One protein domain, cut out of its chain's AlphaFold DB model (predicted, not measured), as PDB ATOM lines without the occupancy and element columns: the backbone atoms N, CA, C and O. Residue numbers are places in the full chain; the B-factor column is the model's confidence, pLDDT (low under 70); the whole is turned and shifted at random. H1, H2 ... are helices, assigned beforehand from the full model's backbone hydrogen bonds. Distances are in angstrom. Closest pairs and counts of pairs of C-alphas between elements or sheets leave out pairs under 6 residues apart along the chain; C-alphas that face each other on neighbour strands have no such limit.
ATOM      1  N   ALA A 524     -22.419   7.392 100.874       37.94
ATOM      2  CA  ALA A 524     -23.208   8.408 101.568       37.94
ATOM      3  C   ALA A 524     -24.379   7.840 102.400       37.94
ATOM      4  O   ALA A 524     -25.521   8.268 102.237       37.94
ATOM      5  N   ASP A 525     -24.113   6.888 103.295       51.41
ATOM      6  CA  ASP A 525     -25.077   6.446 104.303       51.41
ATOM      7  C   ASP A 525     -25.085   7.370 105.544       51.41
ATOM      8  O   ASP A 525     -24.235   8.257 105.718       51.41
ATOM      9  N   ASP A 526     -26.059   7.168 106.437       54.75
ATOM     10  CA  ASP A 526     -26.174   7.918 107.696       54.75
ATOM     11  C   ASP A 526     -24.894   7.805 108.556       54.75
ATOM     12  O   ASP A 526     -24.503   8.755 109.246       54.75
ATOM     13  N   ALA A 527     -24.182   6.674 108.476       57.62
ATOM     14  CA  ALA A 527     -22.918   6.461 109.176       57.62
ATOM     15  C   ALA A 527     -21.752   7.263 108.561       57.62
ATOM     16  O   ALA A 527     -20.803   7.612 109.276       57.62
ATOM     17  N   GLY A 528     -21.818   7.587 107.270       68.31
ATOM     18  CA  GLY A 528     -20.898   8.455 106.547       68.31
ATOM     19  C   GLY A 528     -21.010   9.909 106.998       68.31
ATOM     20  O   GLY A 528     -19.994  10.548 107.283       68.31
ATOM     21  N   VAL A 529     -22.233  10.421 107.172       74.69
ATOM     22  CA  VAL A 529     -22.471  11.799 107.644       74.69
ATOM     23  C   VAL A 529     -21.953  12.004 109.070       74.69
ATOM     24  O   VAL A 529     -21.238  12.974 109.324       74.69
ATOM     25  N   HIS A 530     -22.227  11.075 109.995       72.50
ATOM     26  CA  HIS A 530     -21.717  11.159 111.371       72.50
ATOM     27  C   HIS A 530     -20.182  11.151 111.442       72.50
ATOM     28  O   HIS A 530     -19.589  11.860 112.259       72.50
ATOM     29  N   ARG A 531     -19.516  10.391 110.565       65.38
ATOM     30  CA  ARG A 531     -18.046  10.346 110.501       65.38
ATOM     31  C   ARG A 531     -17.446  11.611 109.896       65.38
ATOM     32  O   ARG A 531     -16.484  12.144 110.448       65.38
ATOM     33  N   LYS A 532     -18.027  12.127 108.807       77.81
ATOM     34  CA  LYS A 532     -17.602  13.397 108.198       77.81
ATOM     35  C   LYS A 532     -17.793  14.573 109.163       77.81
ATOM     36  O   LYS A 532     -16.918  15.429 109.258       77.81
ATOM     37  N   LEU A 533     -18.871  14.573 109.950       77.44
ATOM     38  CA  LEU A 533     -19.087  15.537 111.035       77.44
ATOM     39  C   LEU A 533     -17.983  15.493 112.092       77.44
ATOM     40  O   LEU A 533     -17.456  16.541 112.465       77.44
ATOM     41  N   HIS A 534     -17.586  14.292 112.519       67.69
ATOM     42  CA  HIS A 534     -16.477  14.119 113.454       67.69
ATOM     43  C   HIS A 534     -15.154  14.655 112.881       67.69
ATOM     44  O   HIS A 534     -14.403  15.325 113.588       67.69
ATOM     45  N   ASN A 535     -14.889  14.436 111.589       64.62
ATOM     46  CA  ASN A 535     -13.708  14.982 110.905       64.62
ATOM     47  C   ASN A 535     -13.729  16.516 110.804       64.62
ATOM     48  O   ASN A 535     -12.677  17.148 110.850       64.62
ATOM     49  N   LEU A 536     -14.918  17.117 110.726       75.25
ATOM     50  CA  LEU A 536     -15.123  18.566 110.807       75.25
ATOM     51  C   LEU A 536     -15.097  19.107 112.254       75.25
ATOM     52  O   LEU A 536     -15.268  20.308 112.458       75.25
ATOM     53  N   GLY A 537     -14.875  18.248 113.257       79.88
ATOM     54  CA  GLY A 537     -14.775  18.621 114.671       79.88
ATOM     55  C   GLY A 537     -16.107  18.697 115.423       79.88
ATOM     56  O   GLY A 537     -16.147  19.263 116.516       79.88
ATOM     57  N   PHE A 538     -17.193  18.146 114.873       82.38
ATOM     58  CA  PHE A 538     -18.510  18.113 115.512       82.38
ATOM     59  C   PHE A 538     -18.792  16.752 116.147       82.38
ATOM     60  O   PHE A 538     -18.590  15.705 115.539       82.38
ATOM     61  N   GLU A 539     -19.298  16.771 117.378       81.06
ATOM     62  CA  GLU A 539     -19.605  15.560 118.148       81.06
ATOM     63  C   GLU A 539     -20.958  14.919 117.785       81.06
ATOM     64  O   GLU A 539     -21.170  13.745 118.087       81.06
ATOM     65  N   SER A 540     -21.861  15.653 117.119       89.56
ATOM     66  CA  SER A 540     -23.158  15.140 116.653       89.56
ATOM     67  C   SER A 540     -23.779  15.988 115.527       89.56
ATOM     68  O   SER A 540     -23.319  17.098 115.237       89.56
ATOM     69  N   VAL A 541     -24.849  15.475 114.902       87.00
ATOM     70  CA  VAL A 541     -25.651  16.202 113.894       87.00
ATOM     71  C   VAL A 541     -26.316  17.426 114.522       87.00
ATOM     72  O   VAL A 541     -26.303  18.506 113.941       87.00
ATOM     73  N   GLU A 542     -26.825  17.296 115.743       91.75
ATOM     74  CA  GLU A 542     -27.454  18.377 116.498       91.75
ATOM     75  C   GLU A 542     -26.458  19.491 116.822       91.75
ATOM     76  O   GLU A 542     -26.801  20.666 116.702       91.75
ATOM     77  N   ALA A 543     -25.217  19.143 117.184       85.38
ATOM     78  CA  ALA A 543     -24.158  20.119 117.438       85.38
ATOM     79  C   ALA A 543     -23.840  20.945 116.179       85.38
ATOM     80  O   ALA A 543     -23.642  22.160 116.259       85.38
ATOM     81  N   PHE A 544     -23.849  20.302 115.011       92.25
ATOM     82  CA  PHE A 544     -23.691  20.970 113.723       92.25
ATOM     83  C   PHE A 544     -24.909  21.833 113.368       92.25
ATOM     84  O   PHE A 544     -24.757  23.013 113.056       92.25
ATOM     85  N   GLN A 545     -26.127  21.297 113.484       92.50
ATOM     86  CA  GLN A 545     -27.362  22.044 113.221       92.50
ATOM     87  C   GLN A 545     -27.460  23.293 114.108       92.50
ATOM     88  O   GLN A 545     -27.726  24.380 113.599       92.50
ATOM     89  N   LEU A 546     -27.146  23.169 115.402       89.06
ATOM     90  CA  LEU A 546     -27.091  24.288 116.348       89.06
ATOM     91  C   LEU A 546     -26.054  25.341 115.951       89.06
ATOM     92  O   LEU A 546     -26.360  26.533 115.964       89.06
ATOM     93  N   ARG A 547     -24.836  24.917 115.587       89.00
ATOM     94  CA  ARG A 547     -23.743  25.818 115.182       89.00
ATOM     95  C   ARG A 547     -24.131  26.679 113.980       89.00
ATOM     96  O   ARG A 547     -23.761  27.849 113.943       89.00
ATOM     97  N   PHE A 548     -24.868  26.110 113.028       87.06
ATOM     98  CA  PHE A 548     -25.235  26.770 111.772       87.06
ATOM     99  C   PHE A 548     -26.698  27.234 111.728       87.06
ATOM    100  O   PHE A 548     -27.239  27.470 110.649       87.06
ATOM    101  N   GLY A 549     -27.343  27.379 112.893       88.06
ATOM    102  CA  GLY A 549     -28.680  27.969 113.016       88.06
ATOM    103  C   GLY A 549     -29.793  27.185 112.315       88.06
ATOM    104  O   GLY A 549     -30.798  27.776 111.924       88.06
ATOM    105  N   ARG A 550     -29.623  25.873 112.125       86.94
ATOM    106  CA  ARG A 550     -30.636  24.996 111.532       86.94
ATOM    107  C   ARG A 550     -31.600  24.459 112.583       86.94
ATOM    108  O   ARG A 550     -31.280  24.388 113.768       86.94
ATOM    109  N   THR A 551     -32.782  24.042 112.129       89.56
ATOM    110  CA  THR A 551     -33.718  23.288 112.967       89.56
ATOM    111  C   THR A 551     -33.035  22.004 113.433       89.56
ATOM    112  O   THR A 551     -32.530  21.238 112.617       89.56
ATOM    113  N   VAL A 552     -33.002  21.790 114.748       93.00
ATOM    114  CA  VAL A 552     -32.365  20.622 115.361       93.00
ATOM    115  C   VAL A 552     -33.291  19.421 115.208       93.00
ATOM    116  O   VAL A 552     -34.241  19.263 115.973       93.00
ATOM    117  N   THR A 553     -33.039  18.609 114.190       91.56
ATOM    118  CA  THR A 553     -33.787  17.376 113.909       91.56
ATOM    119  C   THR A 553     -33.015  16.133 114.340       91.56
ATOM    120  O   THR A 553     -33.629  15.094 114.565       91.56
ATOM    121  N   GLY A 554     -31.683  16.231 114.440       85.50
ATOM    122  CA  GLY A 554     -30.787  15.090 114.654       85.50
ATOM    123  C   GLY A 554     -30.656  14.163 113.440       85.50
ATOM    124  O   GLY A 554     -29.899  13.199 113.491       85.50
ATOM    125  N   ALA A 555     -31.358  14.455 112.339       87.31
ATOM    126  CA  ALA A 555     -31.369  13.623 111.144       87.31
ATOM    127  C   ALA A 555     -30.139  13.913 110.257       87.31
ATOM    128  O   ALA A 555     -29.961  15.059 109.824       87.31
ATOM    129  N   PRO A 556     -29.294  12.910 109.945       83.12
ATOM    130  CA  PRO A 556     -28.099  13.104 109.120       83.12
ATOM    131  C   PRO A 556     -28.403  13.631 107.709       83.12
ATOM    132  O   PRO A 556     -27.642  14.442 107.179       83.12
ATOM    133  N   SER A 557     -29.549  13.253 107.134       85.44
ATOM    134  CA  SER A 557     -30.033  13.740 105.833       85.44
ATOM    135  C   SER A 557     -30.084  15.268 105.734       85.44
ATOM    136  O   SER A 557     -29.776  15.835 104.688       85.44
ATOM    137  N   ASP A 558     -30.409  15.947 106.835       85.38
ATOM    138  CA  ASP A 558     -30.666  17.394 106.857       85.38
ATOM    139  C   ASP A 558     -29.382  18.234 106.819       85.38
ATOM    140  O   ASP A 558     -29.416  19.453 106.612       85.38
ATOM    141  N   VAL A 559     -28.237  17.582 107.045       86.06
ATOM    142  CA  VAL A 559     -26.904  18.196 107.045       86.06
ATOM    143  C   VAL A 559     -25.975  17.573 106.006       86.06
ATOM    144  O   VAL A 559     -24.894  18.106 105.769       86.06
ATOM    145  N   ALA A 560     -26.382  16.473 105.363       85.56
ATOM    146  CA  ALA A 560     -25.535  15.653 104.502       85.56
ATOM    147  C   ALA A 560     -24.853  16.448 103.378       85.56
ATOM    148  O   ALA A 560     -23.654  16.274 103.160       85.56
ATOM    149  N   ALA A 561     -25.586  17.347 102.711       82.69
ATOM    150  CA  ALA A 561     -25.067  18.158 101.610       82.69
ATOM    151  C   ALA A 561     -24.015  19.185 102.069       82.69
ATOM    152  O   ALA A 561     -22.994  19.361 101.406       82.69
ATOM    153  N   ASP A 562     -24.233  19.839 103.213       82.88
ATOM    154  CA  ASP A 562     -23.300  20.833 103.758       82.88
ATOM    155  C   ASP A 562     -22.067  20.166 104.365       82.88
ATOM    156  O   ASP A 562     -20.944  20.615 104.151       82.88
ATOM    157  N   VAL A 563     -22.269  19.046 105.064       84.81
ATOM    158  CA  VAL A 563     -21.193  18.215 105.606       84.81
ATOM    159  C   VAL A 563     -20.325  17.663 104.477       84.81
ATOM    160  O   VAL A 563     -19.108  17.750 104.584       84.81
ATOM    161  N   HIS A 564     -20.915  17.163 103.384       78.00
ATOM    162  CA  HIS A 564     -20.159  16.761 102.191       78.00
ATOM    163  C   HIS A 564     -19.384  17.933 101.609       78.00
ATOM    164  O   HIS A 564     -18.167  17.861 101.477       78.00
ATOM    165  N   ARG A 565     -20.071  19.043 101.321       78.12
ATOM    166  CA  ARG A 565     -19.449  20.214 100.708       78.12
ATOM    167  C   ARG A 565     -18.259  20.720 101.520       78.12
ATOM    168  O   ARG A 565     -17.230  21.031 100.936       78.12
TER     169      ARG A 565
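What this domain is: This is residues 524 to 565 of the 988 residues of an uncharacterized protein of Myxococcales bacterium (UniProt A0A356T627). Three short helices make a small rounded cluster, their centres at the corners of a triangle: H3 packs on H1 at a steep tilt, and H2 makes the third corner, barely reaching H1 and apart from H3. A long loop, residues 548 to 559, leaves the end of H2, folds back beside that helix and leads to the start of H3. The printed part has 42 residues, with three named helices in the order H1, H2, H3 and no named strand, and its class is all helix. It is compact, with a radius of gyration of the C-alphas of 8.8 A, and its C-alphas span 22 by 18 by 16 A along the three main axes.

Where its parts are: The printed part begins at Ala 524, and H1 follows as residues 526 to 535, the longest helix, with 14.7 A from its first to its last C-alpha. C-alpha 526 stands at (-26.174, 7.918, 107.696). H2 is residues 541 to 547 and measures 9.9 A from first to last C-alpha, with C-alpha 541 at (-25.651, 16.202, 113.894). H3 is residues 560 to 565 and measures 8.5 A; its last C-alpha, that of Arg 565, is at (-19.449, 20.214, 100.708).

How they stand to each other: H1 touches both other helices. H1 and H2 only just touch, with 3 pairs of C-alphas within 8 A. Their closest C-alphas, those of His 530 and Val 541, are 6.9 A apart. Their lines stand at a steep tilt of 45 degrees, and they run the same way. H1 and H3 touch with 6 pairs of C-alphas within 8 A, and their centres are 9.9 A apart. The closest C-alphas of these two are those of Val 529 and Ala 560, at 5.8 A. They too run the same way, at a steep tilt of 41 degrees. H2 and H3 are apart, with no C-alpha of the one within 8 A of the other. In H1, H2 and H3 every pair of O i and N i+4 inside the helix is within hydrogen-bond range.

The domain as a whole: The two C-alphas farthest apart are those of Asp 525 and Gly 549, at 23.5 A, while the first and last printed C-alphas, those of Ala 524 and Arg 565, are 12.4 A apart. The printed part has no cut. The link from H1 to H2, of 5 residues, is tight, and the link from H2 to H3, of 12 residues, is long. The C-alphas of this long link lie 5 to 12 A from the mean of all C-alphas. The mean pLDDT of the printed part is 79.7, and the model's confidence is under 70 at residues 524 to 528, at residue 531 and at residues 534 to 535. The mean pLDDT of H1 is 68, and that of H2 is 90.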